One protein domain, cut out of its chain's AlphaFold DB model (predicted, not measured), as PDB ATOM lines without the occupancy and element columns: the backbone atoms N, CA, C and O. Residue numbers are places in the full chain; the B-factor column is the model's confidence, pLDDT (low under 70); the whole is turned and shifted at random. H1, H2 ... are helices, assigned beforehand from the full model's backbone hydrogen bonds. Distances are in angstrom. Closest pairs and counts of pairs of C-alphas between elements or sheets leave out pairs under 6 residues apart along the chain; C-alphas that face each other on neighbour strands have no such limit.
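This is residues 230 to 337 of the 661 residues of the protein "Hypothetical protein" of Skeletonema marinoi (UniProt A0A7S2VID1). One long helix, H1, crosses H3 of a body whose core is H3 and H5 side by side, with H2 and H4 toward one end. Residues 288 to 314 loop between H3 and H4. The printed part has 108 residues with five named helices, H1 to H5 in order, which hold 55 of them, and no named strand; its class is all helix, and it is compact, with a radius of gyration of the C-alphas of 13.9 A and spans of 43 by 39 by 22 A.

H1, residues 230 to 251, runs 31.5 A from C-alpha 230 (140.784, 129.233, 199.471). H3, residues 275 to 287, is 18.2 A long. H2 is 265 to 269, H4 315 to 321, H5 329 to 336, ending at C-alpha 336 (156.628, 142.635, 180.462).

H1 touches H3 with residues 239 to 246 alone; closest C-alphas, Asn 243 and Phe 282, 4.6 A. H3 touches the hub, H5, at a shallow tilt of 30 degrees; closest C-alphas, Ile 283 and Ala 333, 5.6 A. H2 touches H5; closest C-alphas, Val 265 and Trp 334, 6.1 A. Every O i to N i+4 pair is within hydrogen-bond range in H1, H2, H4, H5; in H3, 8 of 9.

The printed part has no cut. Links H1 to H2 and H3 to H4 are long. Residues 274 and 300 to 303 have pLDDT under 70.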
ATOM      1  N   ALA A 230     139.589 129.971 199.071       83.69
ATOM      2  CA  ALA A 230     140.784 129.233 199.471       83.69
ATOM      3  C   ALA A 230     141.435 128.537 198.268       83.69
ATOM      4  O   ALA A 230     142.615 128.751 198.008       83.69
ATOM      5  N   ALA A 231     140.645 127.815 197.465       85.50
ATOM      6  CA  ALA A 231     141.139 127.180 196.244       85.50
ATOM      7  C   ALA A 231     141.707 128.198 195.235       85.50
ATOM      8  O   ALA A 231     142.736 127.944 194.613       85.50
ATOM      9  N   ASP A 232     141.060 129.359 195.072       84.88
ATOM     10  CA  ASP A 232     141.565 130.439 194.216       84.88
ATOM     11  C   ASP A 232     142.899 131.001 194.748       84.88
ATOM     12  O   ASP A 232     143.824 131.224 193.966       84.88
ATOM     13  N   ARG A 233     143.020 131.204 196.067       86.50
ATOM     14  CA  ARG A 233     144.241 131.702 196.718       86.50
ATOM     15  C   ARG A 233     145.413 130.740 196.536       86.50
ATOM     16  O   ARG A 233     146.507 131.183 196.199       86.50
ATOM     17  N   ASP A 234     145.183 129.443 196.717       87.00
ATOM     18  CA  ASP A 234     146.231 128.428 196.600       87.00
ATOM     19  C   ASP A 234     146.777 128.355 195.165       87.00
ATOM     20  O   ASP A 234     147.990 128.324 194.963       87.00
ATOM     21  N   VAL A 235     145.903 128.444 194.152       89.94
ATOM     22  CA  VAL A 235     146.319 128.517 192.739       89.94
ATOM     23  C   VAL A 235     147.146 129.776 192.459       89.94
ATOM     24  O   VAL A 235     148.184 129.690 191.804       89.94
ATOM     25  N   ILE A 236     146.723 130.939 192.968       90.31
ATOM     26  CA  ILE A 236     147.455 132.202 192.783       90.31
ATOM     27  C   ILE A 236     148.837 132.143 193.445       90.31
ATOM     28  O   ILE A 236     149.825 132.551 192.837       90.31
ATOM     29  N   ASN A 237     148.935 131.574 194.649       89.88
ATOM     30  CA  ASN A 237     150.208 131.412 195.348       89.88
ATOM     31  C   ASN A 237     151.193 130.533 194.564       89.88
ATOM     32  O   ASN A 237     152.378 130.857 194.505       89.88
ATOM     33  N   VAL A 238     150.715 129.467 193.912       91.31
ATOM     34  CA  VAL A 238     151.551 128.628 193.036       91.31
ATOM     35  C   VAL A 238     152.080 129.422 191.836       91.31
ATOM     36  O   VAL A 238     153.239 129.257 191.459       91.31
ATOM     37  N   ILE A 239     151.267 130.299 191.240       91.69
ATOM     38  CA  ILE A 239     151.692 131.154 190.116       91.69
ATOM     39  C   ILE A 239     152.752 132.161 190.576       91.69
ATOM     40  O   ILE A 239     153.793 132.284 189.933       91.69
ATOM     41  N   LEU A 240     152.523 132.837 191.706       91.56
ATOM     42  CA  LEU A 240     153.474 133.795 192.278       91.56
ATOM     43  C   LEU A 240     154.798 133.131 192.673       91.56
ATOM     44  O   LEU A 240     155.859 133.716 192.470       91.56
ATOM     45  N   GLN A 241     154.753 131.898 193.182       92.19
ATOM     46  CA  GLN A 241     155.958 131.134 193.491       92.19
ATOM     47  C   GLN A 241     156.772 130.828 192.229       92.19
ATOM     48  O   GLN A 241     157.966 131.110 192.194       92.19
ATOM     49  N   LYS A 242     156.122 130.341 191.165       91.31
ATOM     50  CA  LYS A 242     156.784 130.102 189.873       91.31
ATOM     51  C   LYS A 242     157.342 131.384 189.256       91.31
ATOM     52  O   LYS A 242     158.384 131.339 188.617       91.31
ATOM     53  N   ASN A 243     156.659 132.516 189.432       92.88
ATOM     54  CA  ASN A 243     157.172 133.814 189.005       92.88
ATOM     55  C   ASN A 243     158.484 134.169 189.723       92.88
ATOM     56  O   ASN A 243     159.454 134.513 189.054       92.88
ATOM     57  N   ARG A 244     158.538 134.020 191.055       91.88
ATOM     58  CA  ARG A 244     159.760 134.263 191.842       91.88
ATOM     59  C   ARG A 244     160.923 133.379 191.405       91.88
ATOM     60  O   ARG A 244     162.023 133.877 191.221       91.88
ATOM     61  N   GLU A 245     160.669 132.095 191.157       91.06
ATOM     62  CA  GLU A 245     161.698 131.172 190.654       91.06
ATOM     63  C   GLU A 245     162.293 131.632 189.314       91.06
ATOM     64  O   GLU A 245     163.486 131.464 189.076       91.06
ATOM     65  N   VAL A 246     161.474 132.214 188.429       91.25
ATOM     66  CA  VAL A 246     161.947 132.767 187.151       91.25
ATOM     67  C   VAL A 246     162.766 134.036 187.367       91.25
ATOM     68  O   VAL A 246     163.798 134.192 186.725       91.25
ATOM     69  N   GLU A 247     162.338 134.924 188.264       91.62
ATOM     70  CA  GLU A 247     163.093 136.135 188.609       91.62
ATOM     71  C   GLU A 247     164.468 135.789 189.180       91.62
ATOM     72  O   GLU A 247     165.475 136.282 188.678       91.62
ATOM     73  N   GLU A 248     164.530 134.891 190.164       89.88
ATOM     74  CA  GLU A 248     165.783 134.423 190.766       89.88
ATOM     75  C   GLU A 248     166.712 133.783 189.725       89.88
ATOM     76  O   GLU A 248     167.916 134.043 189.714       89.88
ATOM     77  N   GLU A 249     166.156 132.979 188.812       91.12
ATOM     78  CA  GLU A 249     166.929 132.334 187.754       91.12
ATOM     79  C   GLU A 249     167.499 133.350 186.756       91.12
ATOM     80  O   GLU A 249     168.664 133.228 186.385       91.12
ATOM     81  N   LEU A 250     166.716 134.359 186.352       89.56
ATOM     82  CA  LEU A 250     167.151 135.408 185.421       89.56
ATOM     83  C   LEU A 250     168.198 136.334 186.043       89.56
ATOM     84  O   LEU A 250     169.218 136.609 185.413       89.56
ATOM     85  N   MET A 251     167.982 136.761 187.287       86.81
ATOM     86  CA  MET A 251     168.920 137.608 188.031       86.81
ATOM     87  C   MET A 251     170.258 136.898 188.292       86.81
ATOM     88  O   MET A 251     171.293 137.545 188.402       86.81
ATOM     89  N   GLY A 252     170.260 135.561 188.361       85.88
ATOM     90  CA  GLY A 252     171.467 134.752 188.542       85.88
ATOM     91  C   GLY A 252     172.239 134.414 187.260       85.88
ATOM     92  O   GLY A 252     173.284 133.769 187.353       85.88
ATOM     93  N   MET A 253     171.758 134.788 186.065       86.62
ATOM     94  CA  MET A 253     172.385 134.354 184.804       86.62
ATOM     95  C   MET A 253     173.670 135.101 184.458       86.62
ATOM     96  O   MET A 253     174.582 134.507 183.876       86.62
ATOM     97  N   ARG A 254     173.731 136.402 184.753       84.50
ATOM     98  CA  ARG A 254     174.883 137.252 184.446       84.50
ATOM     99  C   ARG A 254     175.094 138.282 185.552       84.50
ATOM    100  O   ARG A 254     174.137 138.767 186.141       84.50
ATOM    101  N   ALA A 255     176.354 138.618 185.821       80.19
ATOM    102  CA  ALA A 255     176.724 139.541 186.896       80.19
ATOM    103  C   ALA A 255     176.350 141.012 186.614       80.19
ATOM    104  O   ALA A 255     176.349 141.822 187.536       80.19
ATOM    105  N   ASP A 256     176.049 141.352 185.356       83.38
ATOM    106  CA  ASP A 256     175.652 142.688 184.896       83.38
ATOM    107  C   ASP A 256     174.132 142.935 184.944       83.38
ATOM    108  O   ASP A 256     173.683 144.032 184.621       83.38
ATOM    109  N   ILE A 257     173.331 141.946 185.360       85.38
ATOM    110  CA  ILE A 257     171.882 142.097 185.541       85.38
ATOM    111  C   ILE A 257     171.622 142.610 186.962       85.38
ATOM    112  O   ILE A 257     171.694 141.861 187.935       85.38
ATOM    113  N   HIS A 258     171.313 143.900 187.091       86.25
ATOM    114  CA  HIS A 258     170.977 144.522 188.377       86.25
ATOM    115  C   HIS A 258     169.468 144.628 188.593       86.25
ATOM    116  O   HIS A 258     169.001 144.690 189.732       86.25
ATOM    117  N   THR A 259     168.697 144.611 187.509       89.75
ATOM    118  CA  THR A 259     167.238 144.641 187.502       89.75
ATOM    119  C   THR A 259     166.686 143.750 186.390       89.75
ATOM    120  O   THR A 259     167.367 143.443 185.412       89.75
ATOM    121  N   LEU A 260     165.402 143.389 186.473       88.50
ATOM    122  CA  LEU A 260     164.737 142.649 185.391       88.50
ATOM    123  C   LEU A 260     164.691 143.433 184.069       88.50
ATOM    124  O   LEU A 260     164.524 142.822 183.017       88.50
ATOM    125  N   ALA A 261     164.868 144.759 184.091       88.81
ATOM    126  CA  ALA A 261     164.935 145.571 182.878       88.81
ATOM    127  C   ALA A 261     166.164 145.234 182.013       88.81
ATOM    128  O   ALA A 261     166.072 145.317 180.782       88.81
ATOM    129  N   ASP A 262     167.249 144.772 182.648       87.81
ATOM    130  CA  ASP A 262     168.537 144.432 182.025       87.81
ATOM    131  C   ASP A 262     168.520 143.056 181.329       87.81
ATOM    132  O   ASP A 262     169.447 142.696 180.598       87.81
ATOM    133  N   VAL A 263     167.451 142.277 181.532       89.69
ATOM    134  CA  VAL A 263     167.273 140.950 180.934       89.69
ATOM    135  C   VAL A 263     167.022 141.077 179.429       89.69
ATOM    136  O   VAL A 263     166.058 141.709 178.984       89.69
ATOM    137  N   ALA A 264     167.863 140.418 178.632       90.38
ATOM    138  CA  ALA A 264     167.725 140.327 177.182       90.38
ATOM    139  C   ALA A 264     166.926 139.080 176.770       90.38
ATOM    140  O   ALA A 264     166.810 138.108 177.523       90.38
ATOM    141  N   VAL A 265     166.433 139.038 175.527       88.69
ATOM    142  CA  VAL A 265     165.745 137.843 174.997       88.69
ATOM    143  C   VAL A 265     166.648 136.604 175.038       88.69
ATOM    144  O   VAL A 265     166.186 135.487 175.284       88.69
ATOM    145  N   SER A 266     167.958 136.799 174.859       87.81
ATOM    146  CA  SER A 266     168.946 135.718 174.939       87.81
ATOM    147  C   SER A 266     169.050 135.072 176.328       87.81
ATOM    148  O   SER A 266     169.349 133.881 176.406       87.81
ATOM    149  N   ASP A 267     168.749 135.806 177.405       88.81
ATOM    150  CA  ASP A 267     168.732 135.276 178.773       88.81
ATOM    151  C   ASP A 267     167.481 134.416 179.001       88.81
ATOM    152  O   ASP A 267     167.558 133.292 179.492       88.81
ATOM    153  N   LEU A 268     166.319 134.874 178.526       86.69
ATOM    154  CA  LEU A 268     165.069 134.110 178.609       86.69
ATOM    155  C   LEU A 268     165.135 132.781 177.833       86.69
ATOM    156  O   LEU A 268     164.563 131.779 178.268       86.69
ATOM    157  N   LEU A 269     165.878 132.734 176.720       87.25
ATOM    158  CA  LEU A 269     166.161 131.500 175.971       87.25
ATOM    159  C   LEU A 269     167.007 130.486 176.763       87.25
ATOM    160  O   LEU A 269     166.922 129.283 176.503       87.25
ATOM    161  N   ARG A 270     167.816 130.952 177.725       86.00
ATOM    162  CA  ARG A 270     168.747 130.137 178.528       86.00
ATOM    163  C   ARG A 270     168.144 129.565 179.806       86.00
ATOM    164  O   ARG A 270     168.836 128.814 180.494       86.00
ATOM    165  N   LEU A 271     166.884 129.876 180.121       82.75
ATOM    166  CA  LEU A 271     166.181 129.305 181.276       82.75
ATOM    167  C   LEU A 271     166.277 127.761 181.279       82.75
ATOM    168  O   LEU A 271     166.522 127.120 180.257       82.75
ATOM    169  N   LYS A 272     166.084 127.102 182.416       71.00
ATOM    170  CA  LYS A 272     166.031 125.635 182.487       71.00
ATOM    171  C   LYS A 272     164.623 125.150 182.141       71.00
ATOM    172  O   LYS A 272     163.624 125.727 182.576       71.00
ATOM    173  N   LYS A 273     164.519 124.061 181.365       72.44
ATOM    174  CA  LYS A 273     163.223 123.436 181.040       72.44
ATOM    175  C   LYS A 273     162.481 123.023 182.329       72.44
ATOM    176  O   LYS A 273     163.138 122.536 183.247       72.44
ATOM    177  N   PRO A 274     161.139 123.151 182.386       58.00
ATOM    178  CA  PRO A 274     160.227 123.497 181.288       58.00
ATOM    179  C   PRO A 274     159.984 125.014 181.131       58.00
ATOM    180  O   PRO A 274     159.351 125.650 181.970       58.00
ATOM    181  N   HIS A 275     160.414 125.579 179.993       76.19
ATOM    182  CA  HIS A 275     160.340 127.019 179.688       76.19
ATOM    183  C   HIS A 275     158.924 127.577 179.613       76.19
ATOM    184  O   HIS A 275     158.640 128.633 180.165       76.19
ATOM    185  N   ALA A 276     158.028 126.876 178.919       83.31
ATOM    186  CA  ALA A 276     156.723 127.427 178.574       83.31
ATOM    187  C   ALA A 276     155.851 127.697 179.811       83.31
ATOM    188  O   ALA A 276     155.204 128.734 179.890       83.31
ATOM    189  N   GLU A 277     155.859 126.798 180.797       86.25
ATOM    190  CA  GLU A 277     155.049 126.944 182.014       86.25
ATOM    191  C   GLU A 277     155.597 128.021 182.955       86.25
ATOM    192  O   GLU A 277     154.826 128.789 183.533       86.25
ATOM    193  N   LYS A 278     156.926 128.124 183.057       88.00
ATOM    194  CA  LYS A 278     157.612 129.186 183.799       88.00
ATOM    195  C   LYS A 278     157.317 130.566 183.207       88.00
ATOM    196  O   LYS A 278     156.884 131.466 183.921       88.00
ATOM    197  N   LEU A 279     157.458 130.708 181.889       90.25
ATOM    198  CA  LEU A 279     157.194 131.968 181.191       90.25
ATOM    199  C   LEU A 279     155.715 132.362 181.243       90.25
ATOM    200  O   LEU A 279     155.406 133.533 181.447       90.25
ATOM    201  N   LYS A 280     154.786 131.402 181.134       92.19
ATOM    202  CA  LYS A 280     153.356 131.674 181.342       92.19
ATOM    203  C   LYS A 280     153.088 132.231 182.737       92.19
ATOM    204  O   LYS A 280     152.374 133.219 182.838       92.19
ATOM    205  N   ALA A 281     153.662 131.642 183.789       91.75
ATOM    206  CA  ALA A 281     153.491 132.138 185.158       91.75
ATOM    207  C   ALA A 281     154.071 133.553 185.335       91.75
ATOM    208  O   ALA A 281     153.422 134.407 185.938       91.75
ATOM    209  N   PHE A 282     155.242 133.811 184.743       93.62
ATOM    210  CA  PHE A 282     155.899 135.119 184.751       93.62
ATOM    211  C   PHE A 282     155.055 136.212 184.072       93.62
ATOM    212  O   PHE A 282     154.865 137.296 184.626       93.62
ATOM    213  N   ILE A 283     154.477 135.905 182.904       93.62
ATOM    214  CA  ILE A 283     153.557 136.806 182.188       93.62
ATOM    215  C   ILE A 283     152.251 136.975 182.972       93.62
ATOM    216  O   ILE A 283     151.735 138.087 183.092       93.62
ATOM    217  N   HIS A 284     151.710 135.883 183.525       94.50
ATOM    218  CA  HIS A 284     150.455 135.898 184.278       94.50
ATOM    219  C   HIS A 284     150.533 136.872 185.446       94.50
ATOM    220  O   HIS A 284     149.671 137.742 185.560       94.50
ATOM    221  N   ALA A 285     151.588 136.765 186.256       93.25
ATOM    222  CA  ALA A 285     151.776 137.576 187.452       93.25
ATOM    223  C   ALA A 285     151.741 139.093 187.173       93.25
ATOM    224  O   ALA A 285     151.309 139.859 188.032       93.25
ATOM    225  N   ARG A 286     152.138 139.521 185.969       93.56
ATOM    226  CA  ARG A 286     152.264 140.936 185.577       93.56
ATOM    227  C   ARG A 286     151.138 141.469 184.699       93.56
ATOM    228  O   ARG A 286     150.916 142.672 184.655       93.56
ATOM    229  N   LYS A 287     150.394 140.598 184.011       91.81
ATOM    230  CA  LYS A 287     149.301 141.025 183.117       91.81
ATOM    231  C   LYS A 287     147.904 140.704 183.614       91.81
ATOM    232  O   LYS A 287     146.961 141.388 183.221       91.81
ATOM    233  N   PHE A 288     147.733 139.694 184.463       90.69
ATOM    234  CA  PHE A 288     146.402 139.217 184.822       90.69
ATOM    235  C   PHE A 288     146.203 139.143 186.327       90.69
ATOM    236  O   PHE A 288     146.842 138.355 187.010       90.69
ATOM    237  N   ASN A 289     145.201 139.865 186.830       87.00
ATOM    238  CA  ASN A 289     144.718 139.713 188.202       87.00
ATOM    239  C   ASN A 289     143.532 138.728 188.272       87.00
ATOM    240  O   ASN A 289     142.416 139.064 188.678       87.00
ATOM    241  N   CYS A 290     143.728 137.509 187.767       84.00
ATOM    242  CA  CYS A 290     142.703 136.465 187.789       84.00
ATOM    243  C   CYS A 290     143.312 135.066 187.916       84.00
ATOM    244  O   CYS A 290     144.519 134.899 187.789       84.00
ATOM    245  N   ARG A 291     142.475 134.059 188.187       83.38
ATOM    246  CA  ARG A 291     142.919 132.678 188.438       83.38
ATOM    247  C   ARG A 291     143.491 131.980 187.202       83.38
ATOM    248  O   ARG A 291     144.393 131.164 187.332       83.38
ATOM    249  N   GLU A 292     142.942 132.258 186.027       86.75
ATOM    250  CA  GLU A 292     143.253 131.529 184.795       86.75
ATOM    251  C   GLU A 292     144.110 132.377 183.857       86.75
ATOM    252  O   GLU A 292     143.903 133.585 183.738       86.75
ATOM    253  N   PHE A 293     145.063 131.740 183.177       87.56
ATOM    254  CA  PHE A 293     145.893 132.409 182.182       87.56
ATOM    255  C   PHE A 293     145.067 132.702 180.928       87.56
ATOM    256  O   PHE A 293     144.635 131.788 180.221       87.56
ATOM    257  N   LYS A 294     144.845 133.983 180.631       86.56
ATOM    258  CA  LYS A 294     143.987 134.409 179.522       86.56
ATOM    259  C   LYS A 294     144.770 134.536 178.221       86.56
ATOM    260  O   LYS A 294     145.020 135.632 177.734       86.56
ATOM    261  N   GLN A 295     145.113 133.395 177.629       85.69
ATOM    262  CA  GLN A 295     145.853 133.352 176.364       85.69
ATOM    263  C   GLN A 295     145.155 134.128 175.235       85.69
ATOM    264  O   GLN A 295     145.815 134.832 174.482       85.69
ATOM    265  N   SER A 296     143.821 134.085 175.171       82.31
ATOM    266  CA  SER A 296     143.021 134.829 174.187       82.31
ATOM    267  C   SER A 296     143.090 136.353 174.326       82.31
ATOM    268  O   SER A 296     142.638 137.056 173.432       82.31
ATOM    269  N   GLN A 297     143.612 136.879 175.437       83.31
ATOM    270  CA  GLN A 297     143.879 138.313 175.589       83.31
ATOM    271  C   GLN A 297     145.282 138.700 175.112       83.31
ATOM    272  O   GLN A 297     145.568 139.884 174.986       83.31
ATOM    273  N   LEU A 298     146.149 137.714 174.866       81.94
ATOM    274  CA  LEU A 298     147.499 137.909 174.335       81.94
ATOM    275  C   LEU A 298     147.586 137.594 172.842       81.94
ATOM    276  O   LEU A 298     148.505 138.066 172.187       81.94
ATOM    277  N   THR A 299     146.670 136.778 172.316       79.00
ATOM    278  CA  THR A 299     146.624 136.363 170.908       79.00
ATOM    279  C   THR A 299     145.288 136.745 170.278       79.00
ATOM    280  O   THR A 299     144.262 136.651 170.948       79.00
ATOM    281  N   GLY A 300     145.278 137.079 168.985       66.56
ATOM    282  CA  GLY A 300     144.046 137.239 168.200       66.56
ATOM    283  C   GLY A 300     143.219 135.946 168.068       66.56
ATOM    284  O   GLY A 300     143.490 134.937 168.725       66.56
ATOM    285  N   ALA A 301     142.206 135.965 167.194       56.78
ATOM    286  CA  ALA A 301     141.208 134.893 167.033       56.78
ATOM    287  C   ALA A 301     141.789 133.477 166.788       56.78
ATOM    288  O   ALA A 301     141.125 132.490 167.106       56.78
ATOM    289  N   ASP A 302     143.037 133.370 166.318       59.62
ATOM    290  CA  ASP A 302     143.700 132.110 165.936       59.62
ATOM    291  C   ASP A 302     144.382 131.356 167.111       59.62
ATOM    292  O   ASP A 302     144.880 130.239 166.958       59.62
ATOM    293  N   GLY A 303     144.358 131.927 168.323       61.47
ATOM    294  CA  GLY A 303     144.300 131.191 169.595       61.47
ATOM    295  C   GLY A 303     145.518 130.393 170.093       61.47
ATOM    296  O   GLY A 303     145.402 129.755 171.145       61.47
ATOM    297  N   LYS A 304     146.686 130.396 169.434       74.75
ATOM    298  CA  LYS A 304     147.878 129.650 169.905       74.75
ATOM    299  C   LYS A 304     149.066 130.555 170.233       74.75
ATOM    300  O   LYS A 304     149.643 131.168 169.348       74.75
ATOM    301  N   LEU A 305     149.477 130.554 171.503       82.62
ATOM    302  CA  LEU A 305     150.684 131.220 171.988       82.62
ATOM    303  C   LEU A 305     151.794 130.184 172.194       82.62
ATOM    304  O   LEU A 305     151.825 129.463 173.195       82.62
ATOM    305  N   ASN A 306     152.686 130.081 171.212       86.12
ATOM    306  CA  ASN A 306     153.817 129.157 171.248       86.12
ATOM    307  C   ASN A 306     154.999 129.743 172.038       86.12
ATOM    308  O   ASN A 306     155.077 130.949 172.276       86.12
ATOM    309  N   LEU A 307     155.947 128.880 172.428       83.81
ATOM    310  CA  LEU A 307     157.195 129.312 173.070       83.81
ATOM    311  C   LEU A 307     157.995 130.268 172.167       83.81
ATOM    312  O   LEU A 307     158.441 131.315 172.625       83.81
ATOM    313  N   LEU A 308     158.113 129.889 170.893       84.69
ATOM    314  CA  LEU A 308     158.730 130.626 169.791       84.69
ATOM    315  C   LEU A 308     157.710 130.752 168.656       84.69
ATOM    316  O   LEU A 308     156.840 129.888 168.522       84.69
ATOM    317  N   LEU A 309     157.839 131.780 167.818       81.62
ATOM    318  CA  LEU A 309     157.033 131.937 166.606       81.62
ATOM    319  C   LEU A 309     157.423 130.884 165.548       81.62
ATOM    320  O   LEU A 309     156.547 130.275 164.932       81.62
ATOM    321  N   TYR A 310     158.724 130.580 165.418       82.88
ATOM    322  CA  TYR A 310     159.263 129.533 164.533       82.88
ATOM    323  C   TYR A 310     160.201 128.570 165.284       82.88
ATOM    324  O   TYR A 310     160.812 128.936 166.285       82.88
ATOM    325  N   LYS A 311     160.352 127.323 164.802       77.69
ATOM    326  CA  LYS A 311     161.078 126.240 165.511       77.69
ATOM    327  C   LYS A 311     162.531 126.570 165.901       77.69
ATOM    328  O   LYS A 311     162.992 126.016 166.891       77.69
ATOM    329  N   ASN A 312     163.218 127.450 165.166       80.62
ATOM    330  CA  ASN A 312     164.646 127.755 165.333       80.62
ATOM    331  C   ASN A 312     164.938 129.274 165.299       80.62
ATOM    332  O   ASN A 312     165.820 129.711 164.562       80.62
ATOM    333  N   GLN A 313     164.188 130.097 166.038       82.06
ATOM    334  CA  GLN A 313     164.482 131.537 166.105       82.06
ATOM    335  C   GLN A 313     165.689 131.844 166.997       82.06
ATOM    336  O   GLN A 313     165.820 131.301 168.095       82.06
ATOM    337  N   SER A 314     166.549 132.754 166.533       87.56
ATOM    338  CA  SER A 314     167.582 133.382 167.360       87.56
ATOM    339  C   SER A 314     166.984 134.501 168.220       87.56
ATOM    340  O   SER A 314     165.891 134.989 167.939       87.56
ATOM    341  N   ALA A 315     167.717 134.961 169.240       86.56
ATOM    342  CA  ALA A 315     167.297 136.107 170.053       86.56
ATOM    343  C   ALA A 315     167.032 137.361 169.195       86.56
ATOM    344  O   ALA A 315     166.010 138.013 169.378       86.56
ATOM    345  N   GLN A 316     167.891 137.633 168.203       87.12
ATOM    346  CA  GLN A 316     167.723 138.771 167.291       87.12
ATOM    347  C   GLN A 316     166.457 138.646 166.431       87.12
ATOM    348  O   GLN A 316     165.754 139.630 166.235       87.12
ATOM    349  N   SER A 317     166.136 137.438 165.949       86.69
ATOM    350  CA  SER A 317     164.902 137.188 165.187       86.69
ATOM    351  C   SER A 317     163.653 137.341 166.060       86.69
ATOM    352  O   SER A 317     162.646 137.852 165.596       86.69
ATOM    353  N   ILE A 318     163.696 136.976 167.345       85.50
ATOM    354  CA  ILE A 318     162.553 137.194 168.248       85.50
ATOM    355  C   ILE A 318     162.310 138.693 168.480       85.50
ATOM    356  O   ILE A 318     161.159 139.114 168.508       85.50
ATOM    357  N   GLU A 319     163.366 139.493 168.639       85.31
ATOM    358  CA  GLU A 319     163.248 140.948 168.820       85.31
ATOM    359  C   GLU A 319     162.748 141.660 167.556       85.31
ATOM    360  O   GLU A 319     161.967 142.603 167.665       85.31
ATOM    361  N   ALA A 320     163.171 141.200 166.374       85.31
ATOM    362  CA  ALA A 320     162.804 141.808 165.097       85.31
ATOM    363  C   ALA A 320     161.436 141.346 164.561       85.31
ATOM    364  O   ALA A 320     160.687 142.160 164.025       85.31
ATOM    365  N   ASP A 321     161.111 140.057 164.702       83.75
ATOM    366  CA  ASP A 321     159.988 139.431 163.989       83.75
ATOM    367  C   ASP A 321     158.712 139.308 164.840       83.75
ATOM    368  O   ASP A 321     157.631 139.090 164.292       83.75
ATOM    369  N   CYS A 322     158.806 139.392 166.174       86.06
ATOM    370  CA  CYS A 322     157.639 139.276 167.057       86.06
ATOM    371  C   CYS A 322     157.053 140.654 167.402       86.06
ATOM    372  O   CYS A 322     157.777 141.596 167.720       86.06
ATOM    373  N   SER A 323     155.722 140.747 167.410       85.19
ATOM    374  CA  SER A 323     154.969 141.969 167.725       85.19
ATOM    375  C   SER A 323     153.728 141.667 168.578       85.19
ATOM    376  O   SER A 323     153.500 140.520 168.967       85.19
ATOM    377  N   GLU A 324     152.906 142.681 168.881       82.31
ATOM    378  CA  GLU A 324     151.616 142.456 169.557       82.31
ATOM    379  C   GLU A 324     150.644 141.643 168.688       82.31
ATOM    380  O   GLU A 324     149.850 140.864 169.213       82.31
ATOM    381  N   GLU A 325     150.738 141.781 167.365       81.50
ATOM    382  CA  GLU A 325     149.920 141.077 166.376       81.50
ATOM    383  C   GLU A 325     150.398 139.637 166.133       81.50
ATOM    384  O   GLU A 325     149.581 138.761 165.844       81.50
ATOM    385  N   ALA A 326     151.702 139.372 166.288       83.38
ATOM    386  CA  ALA A 326     152.306 138.044 166.137       83.38
ATOM    387  C   ALA A 326     153.242 137.680 167.312       83.38
ATOM    388  O   ALA A 326     154.462 137.583 167.144       83.38
ATOM    389  N   PRO A 327     152.701 137.468 168.524       87.19
ATOM    390  CA  PRO A 327     153.525 137.280 169.706       87.19
ATOM    391  C   PRO A 327     153.936 135.820 169.945       87.19
ATOM    392  O   PRO A 327     153.197 134.875 169.657       87.19
ATOM    393  N   CYS A 328     155.080 135.633 170.610       89.12
ATOM    394  CA  CYS A 328     155.456 134.376 171.268       89.12
ATOM    395  C   CYS A 328     155.663 134.582 172.781       89.12
ATOM    396  O   CYS A 328     155.811 135.715 173.244       89.12
ATOM    397  N   LEU A 329     155.679 133.498 173.572       89.06
ATOM    398  CA  LEU A 329     155.855 133.578 175.035       89.06
ATOM    399  C   LEU A 329     157.159 134.282 175.430       89.06
ATOM    400  O   LEU A 329     157.157 135.057 176.380       89.06
ATOM    401  N   LEU A 330     158.260 134.016 174.721       89.69
ATOM    402  CA  LEU A 330     159.563 134.614 175.024       89.69
ATOM    403  C   LEU A 330     159.562 136.128 174.813       89.69
ATOM    404  O   LEU A 330     160.003 136.869 175.689       89.69
ATOM    405  N   TRP A 331     158.999 136.583 173.694       91.44
ATOM    406  CA  TRP A 331     158.865 138.006 173.405       91.44
ATOM    407  C   TRP A 331     157.949 138.708 174.412       91.44
ATOM    408  O   TRP A 331     158.300 139.768 174.923       91.44
ATOM    409  N   TYR A 332     156.810 138.102 174.770       90.62
ATOM    410  CA  TYR A 332     155.921 138.688 175.776       90.62
ATOM    411  C   TYR A 332     156.587 138.769 177.146       90.62
ATOM    412  O   TYR A 332     156.526 139.817 177.776       90.62
ATOM    413  N   ALA A 333     157.236 137.694 177.603       91.00
ATOM    414  CA  ALA A 333     157.949 137.694 178.878       91.00
ATOM    415  C   ALA A 333     159.034 138.776 178.910       91.00
ATOM    416  O   ALA A 333     159.145 139.503 179.892       91.00
ATOM    417  N   TRP A 334     159.775 138.939 177.812       92.69
ATOM    418  CA  TRP A 334     160.739 140.022 177.666       92.69
ATOM    419  C   TRP A 334     160.070 141.395 177.736       92.69
ATOM    420  O   TRP A 334     160.511 142.251 178.495       92.69
ATOM    421  N   LYS A 335     158.974 141.616 177.010       92.50
ATOM    422  CA  LYS A 335     158.273 142.906 176.991       92.50
ATOM    423  C   LYS A 335     157.745 143.323 178.365       92.50
ATOM    424  O   LYS A 335     157.791 144.501 178.694       92.50
ATOM    425  N   VAL A 336     157.267 142.369 179.160       91.94
ATOM    426  CA  VAL A 336     156.628 142.635 180.462       91.94
ATOM    427  C   VAL A 336     157.595 142.549 181.638       91.94
ATOM    428  O   VAL A 336     157.172 142.717 182.770       91.94
ATOM    429  N   ARG A 337     158.884 142.274 181.416       92.94
ATOM    430  CA  ARG A 337     159.861 142.003 182.490       92.94
ATOM    431  C   ARG A 337     159.966 143.104 183.550       92.94
ATOM    432  O   ARG A 337     160.202 142.799 184.716       92.94
TER     433      ARG A 337